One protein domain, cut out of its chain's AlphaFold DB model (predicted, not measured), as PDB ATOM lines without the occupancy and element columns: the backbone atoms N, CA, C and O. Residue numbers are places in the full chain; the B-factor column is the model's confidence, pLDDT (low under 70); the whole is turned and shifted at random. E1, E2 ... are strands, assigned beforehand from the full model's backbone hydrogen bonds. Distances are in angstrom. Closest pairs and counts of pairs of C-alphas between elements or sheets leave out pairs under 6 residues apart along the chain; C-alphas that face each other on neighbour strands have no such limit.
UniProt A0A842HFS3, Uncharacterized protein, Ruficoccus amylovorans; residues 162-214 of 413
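Overview. This is residues 162 to 214 of the 413 residues of an uncharacterized protein of Ruficoccus amylovorans (UniProt A0A842HFS3). A narrow, twisted ribbon of four antiparallel strands makes a rod, with the long hairpin of E3 and E4 running along most of its length, E2 side by side with E4, and the short E1 on the far side of E2. Residues 166 to 172 form a loop at one end of the rod and the turn at residues 200 and 201 closes the other, while the link of residues 182 to 189 runs back along the rod from the end of E2 to the beginning of E3. The printed part has 53 residues, with no named helix and four named strands, E1, E2, E3 and E4 along the chain; the sheet's order is E1, E2, E4, E3, all antiparallel, and the class is all strand. The whole is loose, with a radius of gyration of the C-alphas of 12.5 A, and the C-alphas span 42 by 18 by 15 A.

Arrangement. The inner strands of the sheet are E2, residues 173 to 181, and E4, residues 202 to 212. They are antiparallel, with 168 degrees between their directions. C-alphas 173 and 212, which face each other, are 4.3 A apart, and N 176 and O 209 are within hydrogen-bond range at 2.8 A, as are N 207 and O 178 at 2.9 A. On the other side of E4 from E2 is the edge strand E3, residues 190 to 199, which bends by 52 degrees at residue 193. E3 and E4 form a hairpin, antiparallel at 169 degrees; C-alphas 191 and 209 face each other at 4.1 A, and N 195 and O 206 are 2.8 A apart. The other edge strand is E1, residues 162 to 165. E1 and E2 also form a hairpin, antiparallel at 164 degrees; C-alphas 163 and 176 face each other at 4.8 A, and N 164 and O 175 are 3.0 A apart. E3 is apart from E1 and from E2.

Along the chain. E4, the longest strand, measures 32.3 A from C-alpha 202 to C-alpha 212, which is at (121.016, 126.768, 121.835). E3 measures 27.1 A and E2 26.3 A. E2 begins at C-alpha 173, (124.714, 127.053, 119.578). E1 measures 10.6 A from C-alpha 162 at (131.078, 134.845, 129.495).

Size, cuts and confidence. The two C-alphas farthest apart are those of Pro 171 and Glu 200, 42.1 A. The printed part has no cut. The link from E3 to E4 is tight, with 2 residues; those from E1 to E2, with 7, and from E2 to E3, with 8, are short. The mean pLDDT of the printed part is 91.9, and no printed residue is under 70.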
ATOM      1  N   SER A 162     130.505 134.704 130.827       94.50
ATOM      2  CA  SER A 162     131.078 134.845 129.495       94.50
ATOM      3  C   SER A 162     130.327 133.939 128.528       94.50
ATOM      4  O   SER A 162     129.988 132.805 128.870       94.50
ATOM      5  N   GLU A 163     130.068 134.455 127.330       95.25
ATOM      6  CA  GLU A 163     129.456 133.720 126.229       95.25
ATOM      7  C   GLU A 163     130.386 133.752 125.018       95.25
ATOM      8  O   GLU A 163     130.971 134.789 124.696       95.25
ATOM      9  N   SER A 164     130.482 132.628 124.318       95.12
ATOM     10  CA  SER A 164     131.160 132.525 123.029       95.12
ATOM     11  C   SER A 164     130.322 131.721 122.037       95.12
ATOM     12  O   SER A 164     129.295 131.134 122.395       95.12
ATOM     13  N   GLY A 165     130.784 131.662 120.784       94.06
ATOM     14  CA  GLY A 165     130.258 130.707 119.811       94.06
ATOM     15  C   GLY A 165     130.287 129.279 120.363       94.06
ATOM     16  O   GLY A 165     131.126 128.939 121.209       94.06
ATOM     17  N   GLY A 166     129.315 128.474 119.940       93.06
ATOM     18  CA  GLY A 166     129.293 127.051 120.243       93.06
ATOM     19  C   GLY A 166     130.467 126.291 119.610       93.06
ATOM     20  O   GLY A 166     131.256 126.879 118.867       93.06
ATOM     21  N   PRO A 167     130.601 124.990 119.915       92.81
ATOM     22  CA  PRO A 167     131.626 124.139 119.318       92.81
ATOM     23  C   PRO A 167     131.567 124.120 117.784       92.81
ATOM     24  O   PRO A 167     130.493 124.252 117.190       92.81
ATOM     25  N   ASP A 168     132.717 123.897 117.146       89.31
ATOM     26  CA  ASP A 168     132.836 123.921 115.687       89.31
ATOM     27  C   ASP A 168     131.859 122.955 114.996       89.31
ATOM     28  O   ASP A 168     131.769 121.762 115.298       89.31
ATOM     29  N   GLY A 169     131.123 123.493 114.022       86.44
ATOM     30  CA  GLY A 169     130.131 122.760 113.241       86.44
ATOM     31  C   GLY A 169     128.842 122.403 113.985       86.44
ATOM     32  O   GLY A 169     128.077 121.587 113.478       86.44
ATOM     33  N   LEU A 170     128.574 123.011 115.145       94.12
ATOM     34  CA  LEU A 170     127.240 123.050 115.747       94.12
ATOM     35  C   LEU A 170     126.596 124.427 115.506       94.12
ATOM     36  O   LEU A 170     126.776 125.342 116.318       94.12
ATOM     37  N   PRO A 171     125.855 124.612 114.398       94.19
ATOM     38  CA  PRO A 171     125.186 125.877 114.113       94.19
ATOM     39  C   PRO A 171     124.170 126.220 115.210       94.19
ATOM     40  O   PRO A 171     123.665 125.344 115.909       94.19
ATOM     41  N   ASN A 172     123.877 127.511 115.377       95.75
ATOM     42  CA  ASN A 172     122.865 128.005 116.320       95.75
ATOM     43  C   ASN A 172     123.077 127.568 117.789       95.75
ATOM     44  O   ASN A 172     122.125 127.466 118.570       95.75
ATOM     45  N   THR A 173     124.335 127.360 118.192       97.12
ATOM     46  CA  THR A 173     124.714 127.053 119.578       97.12
ATOM     47  C   THR A 173     125.670 128.089 120.170       97.12
ATOM     48  O   THR A 173     126.339 128.841 119.456       97.12
ATOM     49  N   LYS A 174     125.713 128.144 121.503       96.94
ATOM     50  CA  LYS A 174     126.592 129.001 122.307       96.94
ATOM     51  C   LYS A 174     127.247 128.204 123.421       96.94
ATOM     52  O   LYS A 174     126.651 127.267 123.955       96.94
ATOM     53  N   THR A 175     128.437 128.646 123.811       97.19
ATOM     54  CA  THR A 175     129.133 128.152 125.001       97.19
ATOM     55  C   THR A 175     129.051 129.198 126.105       97.19
ATOM     56  O   THR A 175     129.383 130.363 125.886       97.19
ATOM     57  N   HIS A 176     128.634 128.781 127.297       96.31
ATOM     58  CA  HIS A 176     128.540 129.611 128.496       96.31
ATOM     59  C   HIS A 176     129.651 129.232 129.456       96.31
ATOM     60  O   HIS A 176     129.795 128.056 129.768       96.31
ATOM     61  N   THR A 177     130.405 130.208 129.960       96.00
ATOM     62  CA  THR A 177     131.370 130.006 131.049       96.00
ATOM     63  C   THR A 177     131.023 130.925 132.203       96.00
ATOM     64  O   THR A 177     131.134 132.147 132.080       96.00
ATOM     65  N   TRP A 178     130.552 130.347 133.307       94.88
ATOM     66  CA  TRP A 178     130.130 131.103 134.482       94.88
ATOM     67  C   TRP A 178     131.013 130.762 135.676       94.88
ATOM     68  O   TRP A 178     131.326 129.596 135.923       94.88
ATOM     69  N   VAL A 179     131.387 131.793 136.428       92.12
ATOM     70  CA  VAL A 179     132.104 131.664 137.698       92.12
ATOM     71  C   VAL A 179     131.193 132.168 138.805       92.12
ATOM     72  O   VAL A 179     130.654 133.264 138.688       92.12
ATOM     73  N   ALA A 180     131.014 131.386 139.863       91.44
ATOM     74  CA  ALA A 180     130.121 131.686 140.975       91.44
ATOM     75  C   ALA A 180     130.771 131.374 142.326       91.44
ATOM     76  O   ALA A 180     131.755 130.634 142.401       91.44
ATOM     77  N   ILE A 181     130.209 131.942 143.389       88.19
ATOM     78  CA  ILE A 181     130.636 131.741 144.774       88.19
ATOM     79  C   ILE A 181     129.468 131.321 145.654       88.19
ATOM     80  O   ILE A 181     128.334 131.741 145.420       88.19
ATOM     81  N   GLY A 182     129.762 130.491 146.655       82.69
ATOM     82  CA  GLY A 182     128.815 130.019 147.668       82.69
ATOM     83  C   GLY A 182     127.812 128.981 147.157       82.69
ATOM     84  O   GLY A 182     127.686 127.910 147.747       82.69
ATOM     85  N   GLU A 183     127.186 129.225 146.005       85.06
ATOM     86  CA  GLU A 183     126.175 128.349 145.411       85.06
ATOM     87  C   GLU A 183     126.538 127.911 143.984       85.06
ATOM     88  O   GLU A 183     127.194 128.625 143.217       85.06
ATOM     89  N   THR A 184     126.101 126.704 143.613       87.50
ATOM     90  CA  THR A 184     126.207 126.223 142.233       87.50
ATOM     91  C   THR A 184     125.256 127.018 141.330       87.50
ATOM     92  O   THR A 184     124.054 127.040 141.588       87.50
ATOM     93  N   PRO A 185     125.749 127.627 140.240       90.31
ATOM     94  CA  PRO A 185     124.897 128.370 139.329       90.31
ATOM     95  C   PRO A 185     123.985 127.438 138.520       90.31
ATOM     96  O   PRO A 185     124.392 126.357 138.092       90.31
ATOM     97  N   SER A 186     122.770 127.905 138.224       92.06
ATOM     98  CA  SER A 186     121.862 127.243 137.282       92.06
ATOM     99  C   SER A 186     122.307 127.498 135.838       92.06
ATOM    100  O   SER A 186     121.930 128.504 135.236       92.06
ATOM    101  N   MET A 187     123.118 126.596 135.287       93.69
ATOM    102  CA  MET A 187     123.637 126.697 133.917       93.69
ATOM    103  C   MET A 187     122.570 126.360 132.858       93.69
ATOM    104  O   MET A 187     121.801 125.418 133.054       93.69
ATOM    105  N   PRO A 188     122.547 127.056 131.707       94.62
ATOM    106  CA  PRO A 188     121.740 126.658 130.555       94.62
ATOM    107  C   PRO A 188     122.351 125.454 129.820       94.62
ATOM    108  O   PRO A 188     123.572 125.300 129.773       94.62
ATOM    109  N   GLY A 189     121.514 124.641 129.173       94.75
ATOM    110  CA  GLY A 189     121.954 123.559 128.285       94.75
ATOM    111  C   GLY A 189     122.705 122.404 128.968       94.75
ATOM    112  O   GLY A 189     122.397 122.013 130.091       94.75
ATOM    113  N   ILE A 190     123.665 121.812 128.250       95.94
ATOM    114  CA  ILE A 190     124.450 120.654 128.703       95.94
ATOM    115  C   ILE A 190     125.751 121.133 129.337       95.94
ATOM    116  O   ILE A 190     126.543 121.810 128.686       95.94
ATOM    117  N   ILE A 191     126.013 120.737 130.581       96.12
ATOM    118  CA  ILE A 191     127.272 121.047 131.267       96.12
ATOM    119  C   ILE A 191     128.383 120.131 130.739       96.12
ATOM    120  O   ILE A 191     128.293 118.907 130.842       96.12
ATOM    121  N   ILE A 192     129.450 120.735 130.216       95.81
ATOM    122  CA  ILE A 192     130.614 120.036 129.649       95.81
ATOM    123  C   ILE A 192     131.846 120.103 130.556       95.81
ATOM    124  O   ILE A 192     132.754 119.290 130.426       95.81
ATOM    125  N   SER A 193     131.884 121.058 131.486       94.44
ATOM    126  CA  SER A 193     132.957 121.165 132.472       94.44
ATOM    127  C   SER A 193     132.444 121.771 133.773       94.44
ATOM    128  O   SER A 193     131.636 122.703 133.763       94.44
ATOM    129  N   LYS A 194     132.940 121.247 134.892       94.56
ATOM    130  CA  LYS A 194     132.761 121.791 136.238       94.56
ATOM    131  C   LYS A 194     134.108 121.772 136.946       94.56
ATOM    132  O   LYS A 194     134.781 120.743 136.988       94.56
ATOM    133  N   ARG A 195     134.445 122.879 137.595       93.75
ATOM    134  CA  ARG A 195     135.528 122.977 138.569       93.75
ATOM    135  C   ARG A 195     134.977 123.563 139.861       93.75
ATOM    136  O   ARG A 195     134.355 124.618 139.848       93.75
ATOM    137  N   GLU A 196     135.214 122.865 140.962       92.88
ATOM    138  CA  GLU A 196     134.890 123.314 142.315       92.88
ATOM    139  C   GLU A 196     136.205 123.494 143.069       92.88
ATOM    140  O   GLU A 196     137.057 122.602 143.058       92.88
ATOM    141  N   THR A 197     136.394 124.666 143.664       90.12
ATOM    142  CA  THR A 197     137.555 124.977 144.497       90.12
ATOM    143  C   THR A 197     137.101 125.537 145.830       90.12
ATOM    144  O   THR A 197     136.160 126.322 145.895       90.12
ATOM    145  N   ASP A 198     137.785 125.125 146.888       86.62
ATOM    146  CA  ASP A 198     137.529 125.544 148.258       86.62
ATOM    147  C   ASP A 198     138.751 126.321 148.749       86.62
ATOM    148  O   ASP A 198     139.876 125.810 148.704       86.62
ATOM    149  N   TYR A 199     138.538 127.576 149.141       78.44
ATOM    150  CA  TYR A 199     139.558 128.401 149.764       78.44
ATOM    151  C   TYR A 199     139.125 128.715 151.195       78.44
ATOM    152  O   TYR A 199     138.182 129.472 151.413       78.44
ATOM    153  N   GLU A 200     139.821 128.110 152.160       75.50
ATOM    154  CA  GLU A 200     139.591 128.302 153.601       75.50
ATOM    155  C   GLU A 200     138.144 128.023 154.059       75.50
ATOM    156  O   GLU A 200     137.707 128.565 155.067       75.50
ATOM    157  N   GLY A 201     137.403 127.154 153.363       73.88
ATOM    158  CA  GLY A 201     136.004 126.810 153.641       73.88
ATOM    159  C   GLY A 201     135.014 127.485 152.690       73.88
ATOM    160  O   GLY A 201     133.851 127.088 152.629       73.88
ATOM    161  N   TYR A 202     135.447 128.487 151.919       78.38
ATOM    162  CA  TYR A 202     134.585 129.213 150.995       78.38
ATOM    163  C   TYR A 202     134.648 128.620 149.583       78.38
ATOM    164  O   TYR A 202     135.685 128.632 148.910       78.38
ATOM    165  N   LYS A 203     133.511 128.091 149.117       86.00
ATOM    166  CA  LYS A 203     133.411 127.396 147.831       86.00
ATOM    167  C   LYS A 203     133.260 128.354 146.659       86.00
ATOM    168  O   LYS A 203     132.457 129.286 146.669       86.00
ATOM    169  N   THR A 204     133.990 128.044 145.602       88.50
ATOM    170  CA  THR A 204     133.971 128.731 144.315       88.50
ATOM    171  C   THR A 204     133.744 127.712 143.207       88.50
ATOM    172  O   THR A 204     134.233 126.579 143.256       88.50
ATOM    173  N   PHE A 205     132.983 128.113 142.201       92.50
ATOM    174  CA  PHE A 205     132.535 127.250 141.127       92.50
ATOM    175  C   PHE A 205     132.854 127.878 139.780       92.50
ATOM    176  O   PHE A 205     132.544 129.042 139.557       92.50
ATOM    177  N   ALA A 206     133.408 127.099 138.861       94.44
ATOM    178  CA  ALA A 206     133.516 127.464 137.456       94.44
ATOM    179  C   ALA A 206     132.842 126.379 136.615       94.44
ATOM    180  O   ALA A 206     133.211 125.207 136.691       94.44
ATOM    181  N   TYR A 207     131.844 126.769 135.832       96.25
ATOM    182  CA  TYR A 207     131.063 125.873 134.989       96.25
ATOM    183  C   TYR A 207     131.158 126.299 133.532       96.25
ATOM    184  O   TYR A 207     131.120 127.491 133.224       96.25
ATOM    185  N   THR A 208     131.207 125.312 132.643       96.44
ATOM    186  CA  THR A 208     131.067 125.512 131.204       96.44
ATOM    187  C   THR A 208     129.930 124.653 130.676       96.44
ATOM    188  O   THR A 208     129.879 123.452 130.959       96.44
ATOM    189  N   SER A 209     129.026 125.244 129.898       97.12
ATOM    190  CA  SER A 209     127.914 124.536 129.264       97.12
ATOM    191  C   SER A 209     127.708 124.944 127.807       97.12
ATOM    192  O   SER A 209     128.153 126.009 127.383       97.12
ATOM    193  N   VAL A 210     127.038 124.086 127.039       97.50
ATOM    194  CA  VAL A 210     126.648 124.341 125.646       97.50
ATOM    195  C   VAL A 210     125.127 124.340 125.551       97.50
ATOM    196  O   VAL A 210     124.471 123.399 126.001       97.50
ATOM    197  N   SER A 211     124.560 125.385 124.954       97.38
ATOM    198  CA  SER A 211     123.116 125.537 124.753       97.38
ATOM    199  C   SER A 211     122.798 126.005 123.337       97.38
ATOM    200  O   SER A 211     123.680 126.454 122.602       97.38
ATOM    201  N   ARG A 212     121.515 125.975 122.967       97.00
ATOM    202  CA  ARG A 212     121.016 126.768 121.835       97.00
ATOM    203  C   ARG A 212     121.131 128.267 122.133       97.00
ATOM    204  O   ARG A 212     121.368 128.664 123.280       97.00
ATOM    205  N   LEU A 213     120.927 129.101 121.113       94.31
ATOM    206  CA  LEU A 213     120.931 130.565 121.260       94.31
ATOM    207  C   LEU A 213     119.902 131.087 122.281       94.31
ATOM    208  O   LEU A 213     120.136 132.135 122.879       94.31
ATOM    209  N   ASP A 214     118.802 130.360 122.495       93.00
ATOM    210  CA  ASP A 214     117.731 130.682 123.451       93.00
ATOM    211  C   ASP A 214     117.972 130.130 124.875       93.00
ATOM    212  O   ASP A 214     117.143 130.324 125.762       93.00
TER     213      ASP A 214